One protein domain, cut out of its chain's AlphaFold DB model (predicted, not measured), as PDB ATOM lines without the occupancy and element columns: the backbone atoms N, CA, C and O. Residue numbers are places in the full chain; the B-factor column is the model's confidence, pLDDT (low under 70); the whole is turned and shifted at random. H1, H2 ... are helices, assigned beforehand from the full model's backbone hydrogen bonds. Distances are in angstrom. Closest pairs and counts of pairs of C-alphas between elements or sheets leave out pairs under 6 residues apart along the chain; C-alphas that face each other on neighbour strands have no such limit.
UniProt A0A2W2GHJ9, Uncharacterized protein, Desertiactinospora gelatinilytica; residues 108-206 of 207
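What this domain is: This is residues 108 to 206 of the 207 residues of an uncharacterized protein of Desertiactinospora gelatinilytica (UniProt A0A2W2GHJ9). The longest helix, H6, makes a V with H5, and a cluster of short helices sits at the open mouth of the V, with H2 and H3 packed on H4. H1 packs on H4 at the far end of the long axis, away from the V, whose closed end is joined by residues 178 to 184. The 99 residues printed include six named helices, H1 to H6 in order along the chain, and no named strand; the class is all helix. The whole is compact, with a radius of gyration of the C-alphas of 13.9 A, yet elongated, with spans of 47 by 25 by 21 A.

How they stand to each other: H6, residues 185 to 204, touches H5, residues 167 to 177, opposite ways at a steep tilt of 49 degrees; their closest C-alphas, of Ala 175 and Arg 189, are 5.1 A apart. H6 is close but not clearly touching to H4, residues 152 to 163, with the closest C-alphas, of Ile 158 and Val 200, 7.2 A apart. H4 is the hub, touching three helices. It touches H3, residues 139 to 147, with residues 152 to 156 alone, about perpendicular at 79 degrees; the closest C-alphas, of Tyr 142 and Gly 152, are 5.2 A apart. H2, residues 130 to 136, touches H4, only just about perpendicular at 71 degrees, with the closest C-alphas, of Leu 134 and Ala 156, 5.3 A apart. H1, residues 108 to 120, touches H4 with residues 114 to 118 alone, the same way at a steep tilt of 41 degrees; the closest C-alphas, of Ile 114 and Val 154, are 6.1 A apart. H3 and H5 only just touch, and only at their ends, with 3 pairs of C-alphas within 8 A, the closest being those of Glu 141 and Met 167 at 6.7 A. H1 is apart from H2, H3, H5 and H6. The helix packing is mostly crossed, with no shallow tilt among four touching pairs. In H1 to H5 every O i to N i+4 pair is within hydrogen-bond range; in H6 15 of 16 are.

Where its parts are: H6 spans 28.4 A, from C-alpha 185 at (-12.698, -34.785, 10.961) to C-alpha 204 at (-3.044, -24.106, -13.576). H1 spans 18.1 A from C-alpha 108 at (-17.091, -32.617, -31.054). H4 spans 15.9 A, H5 15.2 A, H3 12.3 A and H2 9.7 A.

The domain as a whole: The C-alphas farthest apart, of Glu 109 and Ala 181, are 47.9 A apart. The printed part has no cut and no long link. Its mean pLDDT is 86.1, and residues 108 to 111 and 182 to 183 are under 70.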
ATOM      1  N   GLY A 108     -18.475 -32.683 -30.585       56.25
ATOM      2  CA  GLY A 108     -17.091 -32.617 -31.054       56.25
ATOM      3  C   GLY A 108     -16.361 -31.318 -30.686       56.25
ATOM      4  O   GLY A 108     -15.277 -31.380 -30.117       56.25
ATOM      5  N   GLU A 109     -16.945 -30.144 -30.929       64.69
ATOM      6  CA  GLU A 109     -16.370 -28.840 -30.552       64.69
ATOM      7  C   GLU A 109     -16.194 -28.665 -29.037       64.69
ATOM      8  O   GLU A 109     -15.214 -28.057 -28.598       64.69
ATOM      9  N   VAL A 110     -17.127 -29.168 -28.217       66.06
ATOM     10  CA  VAL A 110     -16.980 -29.150 -26.749       66.06
ATOM     11  C   VAL A 110     -15.781 -29.996 -26.341       66.06
ATOM     12  O   VAL A 110     -14.927 -29.528 -25.586       66.06
ATOM     13  N   TRP A 111     -15.688 -31.215 -26.876       68.62
ATOM     14  CA  TRP A 111     -14.583 -32.119 -26.582       68.62
ATOM     15  C   TRP A 111     -13.241 -31.604 -27.092       68.62
ATOM     16  O   TRP A 111     -12.249 -31.745 -26.383       68.62
ATOM     17  N   GLU A 112     -13.191 -30.962 -28.258       76.56
ATOM     18  CA  GLU A 112     -11.968 -30.326 -28.756       76.56
ATOM     19  C   GLU A 112     -11.556 -29.129 -27.894       76.56
ATOM     20  O   GLU A 112     -10.372 -28.956 -27.621       76.56
ATOM     21  N   ARG A 113     -12.505 -28.345 -27.367       78.81
ATOM     22  CA  ARG A 113     -12.193 -27.259 -26.422       78.81
ATOM     23  C   ARG A 113     -11.633 -27.791 -25.106       78.81
ATOM     24  O   ARG A 113     -10.637 -27.267 -24.615       78.81
ATOM     25  N   ILE A 114     -12.252 -28.834 -24.552       79.69
ATOM     26  CA  ILE A 114     -11.767 -29.504 -23.338       79.69
ATOM     27  C   ILE A 114     -10.376 -30.086 -23.593       79.69
ATOM     28  O   ILE A 114      -9.475 -29.874 -22.788       79.69
ATOM     29  N   ARG A 115     -10.179 -30.771 -24.725       83.56
ATOM     30  CA  ARG A 115      -8.890 -31.353 -25.112       83.56
ATOM     31  C   ARG A 115      -7.819 -30.285 -25.298       83.56
ATOM     32  O   ARG A 115      -6.719 -30.470 -24.795       83.56
ATOM     33  N   GLY A 116      -8.138 -29.184 -25.977       87.06
ATOM     34  CA  GLY A 116      -7.242 -28.046 -26.162       87.06
ATOM     35  C   GLY A 116      -6.812 -27.463 -24.821       87.06
ATOM     36  O   GLY A 116      -5.618 -27.360 -24.557       87.06
ATOM     37  N   ARG A 117      -7.771 -27.215 -23.920       90.38
ATOM     38  CA  ARG A 117      -7.469 -26.723 -22.573       90.38
ATOM     39  C   ARG A 117      -6.658 -27.724 -21.743       90.38
ATOM     40  O   ARG A 117      -5.745 -27.323 -21.035       90.38
ATOM     41  N   CYS A 118      -6.944 -29.023 -21.841       89.81
ATOM     42  CA  CYS A 118      -6.145 -30.063 -21.185       89.81
ATOM     43  C   CYS A 118      -4.711 -30.098 -21.727       89.81
ATOM     44  O   CYS A 118      -3.774 -30.194 -20.942       89.81
ATOM     45  N   ALA A 119      -4.534 -29.973 -23.044       90.44
ATOM     46  CA  ALA A 119      -3.221 -29.954 -23.679       90.44
ATOM     47  C   ALA A 119      -2.392 -28.725 -23.271       90.44
ATOM     48  O   ALA A 119      -1.211 -28.882 -22.980       90.44
ATOM     49  N   GLU A 120      -3.009 -27.539 -23.185       92.25
ATOM     50  CA  GLU A 120      -2.383 -26.324 -22.629       92.25
ATOM     51  C   GLU A 120      -1.899 -26.534 -21.189       92.25
ATOM     52  O   GLU A 120      -0.869 -26.013 -20.795       92.25
ATOM     53  N   LEU A 121      -2.624 -27.331 -20.405       91.00
ATOM     54  CA  LEU A 121      -2.263 -27.654 -19.025       91.00
ATOM     55  C   LEU A 121      -1.302 -28.852 -18.908       91.00
ATOM     56  O   LEU A 121      -1.048 -29.329 -17.803       91.00
ATOM     57  N   GLY A 122      -0.809 -29.401 -20.023       91.69
ATOM     58  CA  GLY A 122       0.049 -30.592 -20.028       91.69
ATOM     59  C   GLY A 122      -0.655 -31.885 -19.591       91.69
ATOM     60  O   GLY A 122       0.005 -32.884 -19.297       91.69
ATOM     61  N   ILE A 123      -1.989 -31.896 -19.552       91.06
ATOM     62  CA  ILE A 123      -2.795 -33.068 -19.210       91.06
ATOM     63  C   ILE A 123      -2.956 -33.946 -20.465       91.06
ATOM     64  O   ILE A 123      -3.331 -33.439 -21.528       91.06
ATOM     65  N   PRO A 124      -2.732 -35.274 -20.378       84.62
ATOM     66  CA  PRO A 124      -2.992 -36.187 -21.489       84.62
ATOM     67  C   PRO A 124      -4.434 -36.073 -22.001       84.62
ATOM     68  O   PRO A 124      -5.359 -35.926 -21.211       84.62
ATOM     69  N   ALA A 125      -4.648 -36.229 -23.312       70.12
ATOM     70  CA  ALA A 125      -5.977 -36.098 -23.931       70.12
ATOM     71  C   ALA A 125      -7.045 -37.049 -23.347       70.12
ATOM     72  O   ALA A 125      -8.239 -36.775 -23.449       70.12
ATOM     73  N   GLN A 126      -6.614 -38.163 -22.750       71.00
ATOM     74  CA  GLN A 126      -7.436 -39.052 -21.936       71.00
ATOM     75  C   GLN A 126      -6.629 -39.448 -20.694       71.00
ATOM     76  O   GLN A 126      -5.887 -40.432 -20.739       71.00
ATOM     77  N   PRO A 127      -6.708 -38.677 -19.595       73.38
ATOM     78  CA  PRO A 127      -6.064 -39.077 -18.358       73.38
ATOM     79  C   PRO A 127      -6.673 -40.402 -17.869       73.38
ATOM     80  O   PRO A 127      -7.884 -40.614 -18.028       73.38
ATOM     81  N   PRO A 128      -5.874 -41.301 -17.266       75.12
ATOM     82  CA  PRO A 128      -6.407 -42.484 -16.602       75.12
ATOM     83  C   PRO A 128      -7.523 -42.098 -15.624       75.12
ATOM     84  O   PRO A 128      -7.453 -41.051 -14.987       75.12
ATOM     85  N   ALA A 129      -8.564 -42.927 -15.530       83.12
ATOM     86  CA  ALA A 129      -9.742 -42.702 -14.687       83.12
ATOM     87  C   ALA A 129     -10.596 -41.456 -15.013       83.12
ATOM     88  O   ALA A 129     -11.581 -41.221 -14.320       83.12
ATOM     89  N   PHE A 130     -10.323 -40.684 -16.077       83.62
ATOM     90  CA  PHE A 130     -11.090 -39.463 -16.379       83.62
ATOM     91  C   PHE A 130     -12.607 -39.683 -16.439       83.62
ATOM     92  O   PHE A 130     -13.358 -38.934 -15.820       83.62
ATOM     93  N   ALA A 131     -13.060 -40.721 -17.145       76.44
ATOM     94  CA  ALA A 131     -14.485 -41.028 -17.256       76.44
ATOM     95  C   ALA A 131     -15.114 -41.339 -15.886       76.44
ATOM     96  O   ALA A 131     -16.216 -40.876 -15.594       76.44
ATOM     97  N   GLU A 132     -14.397 -42.070 -15.031       82.31
ATOM     98  CA  GLU A 132     -14.837 -42.416 -13.677       82.31
ATOM     99  C   GLU A 132     -14.869 -41.180 -12.771       82.31
ATOM    100  O   GLU A 132     -15.867 -40.932 -12.095       82.31
ATOM    101  N   VAL A 133     -13.824 -40.348 -12.812       88.25
ATOM    102  CA  VAL A 133     -13.733 -39.094 -12.050       88.25
ATOM    103  C   VAL A 133     -14.809 -38.105 -12.481       88.25
ATOM    104  O   VAL A 133     -15.463 -37.499 -11.632       88.25
ATOM    105  N   LEU A 134     -15.049 -37.956 -13.783       83.62
ATOM    106  CA  LEU A 134     -16.104 -37.092 -14.306       83.62
ATOM    107  C   LEU A 134     -17.486 -37.590 -13.866       83.62
ATOM    108  O   LEU A 134     -18.317 -36.801 -13.413       83.62
ATOM    109  N   ALA A 135     -17.720 -38.902 -13.935       76.12
ATOM    110  CA  ALA A 135     -18.962 -39.512 -13.477       76.12
ATOM    111  C   ALA A 135     -19.162 -39.384 -11.956       76.12
ATOM    112  O   ALA A 135     -20.304 -39.260 -11.506       76.12
ATOM    113  N   ALA A 136     -18.086 -39.372 -11.167       84.94
ATOM    114  CA  ALA A 136     -18.125 -39.191  -9.716       84.94
ATOM    115  C   ALA A 136     -18.142 -37.713  -9.268       84.94
ATOM    116  O   ALA A 136     -18.492 -37.431  -8.123       84.94
ATOM    117  N   SER A 137     -17.796 -36.769 -10.149       85.38
ATOM    118  CA  SER A 137     -17.750 -35.333  -9.840       85.38
ATOM    119  C   SER A 137     -19.141 -34.758  -9.568       85.38
ATOM    120  O   SER A 137     -20.107 -35.051 -10.279       85.38
ATOM    121  N   GLY A 138     -19.258 -33.906  -8.553       83.62
ATOM    122  CA  GLY A 138     -20.530 -33.319  -8.139       83.62
ATOM    123  C   GLY A 138     -20.479 -31.803  -8.005       83.62
ATOM    124  O   GLY A 138     -19.645 -31.101  -8.577       83.62
ATOM    125  N   GLU A 139     -21.415 -31.276  -7.220       83.69
ATOM    126  CA  GLU A 139     -21.532 -29.844  -6.955       83.69
ATOM    127  C   GLU A 139     -20.269 -29.223  -6.328       83.69
ATOM    128  O   GLU A 139     -19.986 -28.050  -6.577       83.69
ATOM    129  N   ALA A 140     -19.502 -29.980  -5.537       86.00
ATOM    130  CA  ALA A 140     -18.270 -29.486  -4.923       86.00
ATOM    131  C   ALA A 140     -17.205 -29.161  -5.983       86.00
ATOM    132  O   ALA A 140     -16.723 -28.027  -6.033       86.00
ATOM    133  N   GLU A 141     -16.919 -30.115  -6.870       88.94
ATOM    134  CA  GLU A 141     -15.990 -29.961  -7.993       88.94
ATOM    135  C   GLU A 141     -16.470 -28.863  -8.947       88.94
ATOM    136  O   GLU A 141     -15.690 -28.000  -9.338       88.94
ATOM    137  N   TYR A 142     -17.771 -28.806  -9.247       85.62
ATOM    138  CA  TYR A 142     -18.332 -27.752 -10.096       85.62
ATOM    139  C   TYR A 142     -18.125 -26.341  -9.516       85.62
ATOM    140  O   TYR A 142     -17.751 -25.404 -10.229       85.62
ATOM    141  N   ARG A 143     -18.345 -26.162  -8.205       86.25
ATOM    142  CA  ARG A 143     -18.106 -24.872  -7.535       86.25
ATOM    143  C   ARG A 143     -16.621 -24.520  -7.492       86.25
ATOM    144  O   ARG A 143     -16.286 -23.339  -7.597       86.25
ATOM    145  N   ALA A 144     -15.747 -25.511  -7.320       89.50
ATOM    146  CA  ALA A 144     -14.302 -25.315  -7.384       89.50
ATOM    147  C   ALA A 144     -13.865 -24.885  -8.794       89.50
ATOM    148  O   ALA A 144     -13.244 -23.834  -8.931       89.50
ATOM    149  N   ALA A 145     -14.308 -25.597  -9.833       90.44
ATOM    150  CA  ALA A 145     -14.071 -25.257 -11.235       90.44
ATOM    151  C   ALA A 145     -14.503 -23.818 -11.558       90.44
ATOM    152  O   ALA A 145     -13.712 -23.016 -12.051       90.44
ATOM    153  N   THR A 146     -15.723 -23.443 -11.157       87.94
ATOM    154  CA  THR A 146     -16.265 -22.090 -11.369       87.94
ATOM    155  C   THR A 146     -15.399 -21.012 -10.708       87.94
ATOM    156  O   THR A 146     -15.129 -19.975 -11.314       87.94
ATOM    157  N   ARG A 147     -14.929 -21.243  -9.473       89.25
ATOM    158  CA  ARG A 147     -14.039 -20.310  -8.757       89.25
ATOM    159  C   ARG A 147     -12.704 -20.122  -9.483       89.25
ATOM    160  O   ARG A 147     -12.141 -19.031  -9.434       89.25
ATOM    161  N   LEU A 148     -12.236 -21.161 -10.168       88.81
ATOM    162  CA  LEU A 148     -11.010 -21.156 -10.963       88.81
ATOM    163  C   LEU A 148     -11.220 -20.708 -12.415       88.81
ATOM    164  O   LEU A 148     -10.250 -20.624 -13.156       88.81
ATOM    165  N   LYS A 149     -12.457 -20.361 -12.801       89.06
ATOM    166  CA  LYS A 149     -12.850 -20.020 -14.178       89.06
ATOM    167  C   LYS A 149     -12.576 -21.143 -15.186       89.06
ATOM    168  O   LYS A 149     -12.356 -20.871 -16.361       89.06
ATOM    169  N   GLU A 150     -12.644 -22.387 -14.725       90.69
ATOM    170  CA  GLU A 150     -12.517 -23.586 -15.553       90.69
ATOM    171  C   GLU A 150     -13.868 -24.295 -15.711       90.69
ATOM    172  O   GLU A 150     -14.809 -24.071 -14.940       90.69
ATOM    173  N   SER A 151     -13.965 -25.170 -16.714       87.06
ATOM    174  CA  SER A 151     -15.127 -26.050 -16.868       87.06
ATOM    175  C   SER A 151     -15.067 -27.221 -15.880       87.06
ATOM    176  O   SER A 151     -13.995 -27.592 -15.392       87.06
ATOM    177  N   GLY A 152     -16.221 -27.827 -15.582       86.81
ATOM    178  CA  GLY A 152     -16.277 -28.996 -14.697       86.81
ATOM    179  C   GLY A 152     -15.495 -30.186 -15.258       86.81
ATOM    180  O   GLY A 152     -14.859 -30.916 -14.507       86.81
ATOM    181  N   GLU A 153     -15.484 -30.336 -16.580       87.06
ATOM    182  CA  GLU A 153     -14.752 -31.374 -17.302       87.06
ATOM    183  C   GLU A 153     -13.240 -31.155 -17.224       87.06
ATOM    184  O   GLU A 153     -12.509 -32.095 -16.930       87.06
ATOM    185  N   VAL A 154     -12.764 -29.918 -17.415       90.50
ATOM    186  CA  VAL A 154     -11.338 -29.587 -17.249       90.50
ATOM    187  C   VAL A 154     -10.905 -29.821 -15.800       90.50
ATOM    188  O   VAL A 154      -9.865 -30.426 -15.557       90.50
ATOM    189  N   TYR A 155     -11.726 -29.432 -14.823       93.31
ATOM    190  CA  TYR A 155     -11.434 -29.686 -13.411       93.31
ATOM    191  C   TYR A 155     -11.405 -31.185 -13.069       93.31
ATOM    192  O   TYR A 155     -10.534 -31.636 -12.320       93.31
ATOM    193  N   ALA A 156     -12.315 -31.979 -13.641       91.69
ATOM    194  CA  ALA A 156     -12.297 -33.434 -13.510       91.69
ATOM    195  C   ALA A 156     -11.041 -34.045 -14.155       91.69
ATOM    196  O   ALA A 156     -10.451 -34.956 -13.582       91.69
ATOM    197  N   ALA A 157     -10.586 -33.517 -15.297       92.25
ATOM    198  CA  ALA A 157      -9.345 -33.943 -15.940       92.25
ATOM    199  C   ALA A 157      -8.112 -33.616 -15.085       92.25
ATOM    200  O   ALA A 157      -7.252 -34.480 -14.920       92.25
ATOM    201  N   ILE A 158      -8.057 -32.424 -14.477       94.75
ATOM    202  CA  ILE A 158      -7.002 -32.056 -13.520       94.75
ATOM    203  C   ILE A 158      -7.024 -33.005 -12.314       94.75
ATOM    204  O   ILE A 158      -5.987 -33.543 -11.944       94.75
ATOM    205  N   SER A 159      -8.201 -33.261 -11.735       95.25
ATOM    206  CA  SER A 159      -8.340 -34.149 -10.569       95.25
ATOM    207  C   SER A 159      -7.897 -35.583 -10.889       95.25
ATOM    208  O   SER A 159      -7.141 -36.192 -10.134       95.25
ATOM    209  N   ALA A 160      -8.302 -36.105 -12.052       94.31
ATOM    210  CA  ALA A 160      -7.868 -37.409 -12.542       94.31
ATOM    211  C   ALA A 160      -6.350 -37.461 -12.771       94.31
ATOM    212  O   ALA A 160      -5.712 -38.460 -12.454       94.31
ATOM    213  N   HIS A 161      -5.758 -36.379 -13.279       94.50
ATOM    214  CA  HIS A 161      -4.321 -36.297 -13.512       94.50
ATOM    215  C   HIS A 161      -3.501 -36.212 -12.216       94.50
ATOM    216  O   HIS A 161      -2.475 -36.879 -12.109       94.50
ATOM    217  N   LEU A 162      -3.945 -35.411 -11.243       94.31
ATOM    218  CA  LEU A 162      -3.224 -35.197  -9.987       94.31
ATOM    219  C   LEU A 162      -3.390 -36.363  -9.006       94.31
ATOM    220  O   LEU A 162      -2.413 -36.778  -8.387       94.31
ATOM    221  N   TRP A 163      -4.607 -36.896  -8.872       95.06
ATOM    222  CA  TRP A 163      -4.957 -37.811  -7.776       95.06
ATOM    223  C   TRP A 163      -5.614 -39.119  -8.241       95.06
ATOM    224  O   TRP A 163      -5.837 -40.029  -7.439       95.06
ATOM    225  N   GLY A 164      -5.973 -39.232  -9.526       94.19
ATOM    226  CA  GLY A 164      -6.695 -40.393 -10.070       94.19
ATOM    227  C   GLY A 164      -8.133 -40.548  -9.557       94.19
ATOM    228  O   GLY A 164      -8.784 -41.544  -9.861       94.19
ATOM    229  N   ARG A 165      -8.637 -39.582  -8.779       95.06
ATOM    230  CA  ARG A 165      -9.966 -39.577  -8.149       95.06
ATOM    231  C   ARG A 165     -10.529 -38.151  -8.095       95.06
ATOM    232  O   ARG A 165      -9.876 -37.203  -8.524       95.06
ATOM    233  N   THR A 166     -11.761 -37.977  -7.613       94.94
ATOM    234  CA  THR A 166     -12.346 -36.633  -7.440       94.94
ATOM    235  C   THR A 166     -11.688 -35.886  -6.283       94.94
ATOM    236  O   THR A 166     -11.235 -36.504  -5.321       94.94
ATOM    237  N   MET A 167     -11.707 -34.550  -6.323       94.69
ATOM    238  CA  MET A 167     -11.231 -33.712  -5.211       94.69
ATOM    239  C   MET A 167     -11.930 -34.057  -3.891       94.69
ATOM    240  O   MET A 167     -11.286 -34.129  -2.848       94.69
ATOM    241  N   SER A 168     -13.244 -34.310  -3.921       93.25
ATOM    242  CA  SER A 168     -13.982 -34.703  -2.718       93.25
ATOM    243  C   SER A 168     -13.523 -36.046  -2.151       93.25
ATOM    244  O   SER A 168     -13.452 -36.160  -0.931       93.25
ATOM    245  N   ALA A 169     -13.213 -37.029  -3.005       93.38
ATOM    246  CA  ALA A 169     -12.690 -38.321  -2.563       93.38
ATOM    247  C   ALA A 169     -11.295 -38.161  -1.945       93.38
ATOM    248  O   ALA A 169     -11.092 -38.560  -0.805       93.38
ATOM    249  N   GLU A 170     -10.390 -37.461  -2.633       95.81
ATOM    250  CA  GLU A 170      -9.036 -37.190  -2.132       95.81
ATOM    251  C   GLU A 170      -9.053 -36.428  -0.797       95.81
ATOM    252  O   GLU A 170      -8.341 -36.763   0.146       95.81
ATOM    253  N   ARG A 171      -9.929 -35.425  -0.665       94.38
ATOM    254  CA  ARG A 171     -10.126 -34.687   0.590       94.38
ATOM    255  C   ARG A 171     -10.521 -35.617   1.733       94.38
ATOM    256  O   ARG A 171     -10.096 -35.397   2.869       94.38
ATOM    257  N   ASP A 172     -11.428 -36.547   1.459       91.25
ATOM    258  CA  ASP A 172     -11.956 -37.447   2.474       91.25
ATOM    259  C   ASP A 172     -10.892 -38.468   2.893       91.25
ATOM    260  O   ASP A 172     -10.698 -38.636   4.096       91.25
ATOM    261  N   ASP A 173     -10.111 -38.994   1.947       91.31
ATOM    262  CA  ASP A 173      -8.969 -39.871   2.226       91.31
ATOM    263  C   ASP A 173      -7.894 -39.156   3.065       91.31
ATOM    264  O   ASP A 173      -7.523 -39.633   4.137       91.31
ATOM    265  N   LEU A 174      -7.476 -37.942   2.680       89.94
ATOM    266  CA  LEU A 174      -6.510 -37.144   3.455       89.94
ATOM    267  C   LEU A 174      -7.011 -36.807   4.868       89.94
ATOM    268  O   LEU A 174      -6.233 -36.689   5.822       89.94
ATOM    269  N   ALA A 175      -8.321 -36.611   5.026       88.12
ATOM    270  CA  ALA A 175      -8.908 -36.372   6.337       88.12
ATOM    271  C   ALA A 175      -8.883 -37.636   7.208       88.12
ATOM    272  O   ALA A 175      -8.631 -37.520   8.411       88.12
ATOM    273  N   GLU A 176      -9.104 -38.813   6.626       86.38
ATOM    274  CA  GLU A 176      -9.033 -40.103   7.318       86.38
ATOM    275  C   GLU A 176      -7.590 -40.481   7.684       86.38
ATOM    276  O   GLU A 176      -7.323 -40.829   8.838       86.38
ATOM    277  N   GLU A 177      -6.635 -40.296   6.771       85.81
ATOM    278  CA  GLU A 177      -5.203 -40.556   6.995       85.81
ATOM    279  C   GLU A 177      -4.602 -39.696   8.113       85.81
ATOM    280  O   GLU A 177      -3.655 -40.103   8.788       85.81
ATOM    281  N   SER A 178      -5.182 -38.522   8.376       79.88
ATOM    282  CA  SER A 178      -4.739 -37.652   9.468       79.88
ATOM    283  C   SER A 178      -4.968 -38.232  10.875       79.88
ATOM    284  O   SER A 178      -4.504 -37.645  11.855       79.88
ATOM    285  N   GLY A 179      -5.686 -39.359  10.996       73.25
ATOM    286  CA  GLY A 179      -5.920 -40.060  12.264       73.25
ATOM    287  C   GLY A 179      -6.814 -39.294  13.245       73.25
ATOM    288  O   GLY A 179      -6.817 -39.573  14.445       73.25
ATOM    289  N   ALA A 180      -7.552 -38.292  12.761       71.94
ATOM    290  CA  ALA A 180      -8.388 -37.444  13.593       71.94
ATOM    291  C   ALA A 180      -9.579 -38.222  14.177       71.94
ATOM    292  O   ALA A 180     -10.311 -38.908  13.467       71.94
ATOM    293  N   ALA A 181      -9.838 -38.043  15.476       71.00
ATOM    294  CA  ALA A 181     -11.087 -38.496  16.084       71.00
ATOM    295  C   ALA A 181     -12.295 -37.846  15.380       71.00
ATOM    296  O   ALA A 181     -12.185 -36.740  14.846       71.00
ATOM    297  N   ALA A 182     -13.471 -38.480  15.442       69.38
ATOM    298  CA  ALA A 182     -14.679 -38.042  14.728       69.38
ATOM    299  C   ALA A 182     -15.026 -36.544  14.908       69.38
ATOM    300  O   ALA A 182     -15.503 -35.902  13.976       69.38
ATOM    301  N   ALA A 183     -14.726 -35.959  16.075       68.69
ATOM    302  CA  ALA A 183     -14.936 -34.534  16.358       68.69
ATOM    303  C   ALA A 183     -13.997 -33.581  15.581       68.69
ATOM    304  O   ALA A 183     -14.343 -32.422  15.360       68.69
ATOM    305  N   GLY A 184     -12.818 -34.046  15.155       77.94
ATOM    306  CA  GLY A 184     -11.834 -33.270  14.394       77.94
ATOM    307  C   GLY A 184     -11.974 -33.391  12.875       77.94
ATOM    308  O   GLY A 184     -11.488 -32.521  12.149       77.94
ATOM    309  N   LEU A 185     -12.668 -34.423  12.382       81.50
ATOM    310  CA  LEU A 185     -12.698 -34.785  10.961       81.50
ATOM    311  C   LEU A 185     -13.165 -33.631  10.057       81.50
ATOM    312  O   LEU A 185     -12.596 -33.399   8.995       81.50
ATOM    313  N   THR A 186     -14.130 -32.826  10.509       84.25
ATOM    314  CA  THR A 186     -14.606 -31.640   9.774       84.25
ATOM    315  C   THR A 186     -13.510 -30.587   9.582       84.25
ATOM    316  O   THR A 186     -13.361 -30.035   8.491       84.25
ATOM    317  N   ALA A 187     -12.715 -30.311  10.620       85.88
ATOM    318  CA  ALA A 187     -11.623 -29.341  10.539       85.88
ATOM    319  C   ALA A 187     -10.491 -29.844   9.630       85.88
ATOM    320  O   ALA A 187      -9.905 -29.058   8.884       85.88
ATOM    321  N   HIS A 188     -10.217 -31.151   9.661       86.56
ATOM    322  CA  HIS A 188      -9.244 -31.791   8.778       86.56
ATOM    323  C   HIS A 188      -9.702 -31.778   7.318       86.56
ATOM    324  O   HIS A 188      -8.951 -31.290   6.478       86.56
ATOM    325  N   ARG A 189     -10.959 -32.142   7.026       87.81
ATOM    326  CA  ARG A 189     -11.556 -32.005   5.683       87.81
ATOM    327  C   ARG A 189     -11.452 -30.580   5.146       87.81
ATOM    328  O   ARG A 189     -11.110 -30.381   3.987       87.81
ATOM    329  N   GLY A 190     -11.708 -29.575   5.985       88.44
ATOM    330  CA  GLY A 190     -11.588 -28.170   5.589       88.44
ATOM    331  C   GLY A 190     -10.147 -27.703   5.342       88.44
ATOM    332  O   GLY A 190      -9.931 -26.754   4.588       88.44
ATOM    333  N   ARG A 191      -9.145 -28.321   5.980       88.38
ATOM    334  CA  ARG A 191      -7.726 -28.084   5.659       88.38
ATOM    335  C   ARG A 191      -7.335 -28.794   4.367       88.38
ATOM    336  O   ARG A 191      -6.854 -28.116   3.472       88.38
ATOM    337  N   ALA A 192      -7.645 -30.084   4.247       91.88
ATOM    338  CA  ALA A 192      -7.388 -30.876   3.047       91.88
ATOM    339  C   ALA A 192      -7.989 -30.211   1.798       91.88
ATOM    340  O   ALA A 192      -7.281 -29.974   0.832       91.88
ATOM    341  N   ALA A 193      -9.250 -29.770   1.860       89.81
ATOM    342  CA  ALA A 193      -9.899 -29.076   0.747       89.81
ATOM    343  C   ALA A 193      -9.150 -27.810   0.292       89.81
ATOM    344  O   ALA A 193      -9.099 -27.531  -0.900       89.81
ATOM    345  N   ARG A 194      -8.573 -27.041   1.227       90.19
ATOM    346  CA  ARG A 194      -7.793 -25.836   0.894       90.19
ATOM    347  C   ARG A 194      -6.454 -26.188   0.259       90.19
ATOM    348  O   ARG A 194      -6.091 -25.562  -0.725       90.19
ATOM    349  N   THR A 195      -5.771 -27.200   0.786       92.81
ATOM    350  CA  THR A 195      -4.519 -27.704   0.210       92.81
ATOM    351  C   THR A 195      -4.732 -28.214  -1.216       92.81
ATOM    352  O   THR A 195      -4.015 -27.799  -2.118       92.81
ATOM    353  N   LEU A 196      -5.773 -29.016  -1.452       93.69
ATOM    354  CA  LEU A 196      -6.099 -29.522  -2.789       93.69
ATOM    355  C   LEU A 196      -6.480 -28.395  -3.763       93.69
ATOM    356  O   LEU A 196      -6.072 -28.405  -4.921       93.69
ATOM    357  N   ASP A 197      -7.220 -27.382  -3.300       91.62
ATOM    358  CA  ASP A 197      -7.503 -26.187  -4.105       91.62
ATOM    359  C   ASP A 197      -6.219 -25.421  -4.476       91.62
ATOM    360  O   ASP A 197      -6.092 -24.935  -5.602       91.62
ATOM    361  N   GLU A 198      -5.269 -25.292  -3.545       92.75
ATOM    362  CA  GLU A 198      -3.967 -24.660  -3.785       92.75
ATOM    363  C   GLU A 198      -3.122 -25.460  -4.782       92.75
ATOM    364  O   GLU A 198      -2.493 -24.854  -5.652       92.75
ATOM    365  N   GLU A 199      -3.153 -26.793  -4.714       94.44
ATOM    366  CA  GLU A 199      -2.496 -27.682  -5.677       94.44
ATOM    367  C   GLU A 199      -3.048 -27.490  -7.090       94.44
ATOM    368  O   GLU A 199      -2.275 -27.254  -8.020       94.44
ATOM    369  N   VAL A 200      -4.375 -27.490  -7.257       93.94
ATOM    370  CA  VAL A 200      -5.007 -27.240  -8.564       93.94
ATOM    371  C   VAL A 200      -4.656 -25.842  -9.078       93.94
ATOM    372  O   VAL A 200      -4.318 -25.672 -10.248       93.94
ATOM    373  N   GLN A 201      -4.677 -24.823  -8.215       93.12
ATOM    374  CA  GLN A 201      -4.270 -23.468  -8.599       93.12
ATOM    375  C   GLN A 201      -2.794 -23.378  -8.984       93.12
ATOM    376  O   GLN A 201      -2.435 -22.590  -9.856       93.12
ATOM    377  N   ALA A 202      -1.916 -24.099  -8.291       93.00
ATOM    378  CA  ALA A 202      -0.497 -24.146  -8.618       93.00
ATOM    379  C   ALA A 202      -0.268 -24.869  -9.950       93.00
ATOM    380  O   ALA A 202       0.568 -24.428 -10.733       93.00
ATOM    381  N   PHE A 203      -1.042 -25.921 -10.221       93.44
ATOM    382  CA  PHE A 203      -1.020 -26.648 -11.483       93.44
ATOM    383  C   PHE A 203      -1.442 -25.754 -12.657       93.44
ATOM    384  O   PHE A 203      -0.698 -25.639 -13.623       93.44
ATOM    385  N   ILE A 204      -2.560 -25.029 -12.531       92.25
ATOM    386  CA  ILE A 204      -3.044 -24.106 -13.576       92.25
ATOM    387  C   ILE A 204      -2.076 -22.932 -13.815       92.25
ATOM    388  O   ILE A 204      -1.987 -22.434 -14.930       92.25
ATOM    389  N   ARG A 205      -1.363 -22.468 -12.778       88.06
ATOM    390  CA  ARG A 205      -0.421 -21.330 -12.852       88.06
ATOM    391  C   ARG A 205       0.993 -21.691 -13.309       88.06
ATOM    392  O   ARG A 205       1.829 -20.796 -13.383       88.06
ATOM    393  N   LYS A 206       1.312 -22.973 -13.501       73.62
ATOM    394  CA  LYS A 206       2.671 -23.407 -13.872       73.62
ATOM    395  C   LYS A 206       3.028 -23.122 -15.343       73.62
ATOM    396  O   LYS A 206       4.130 -23.477 -15.754       73.62
TER     397      LYS A 206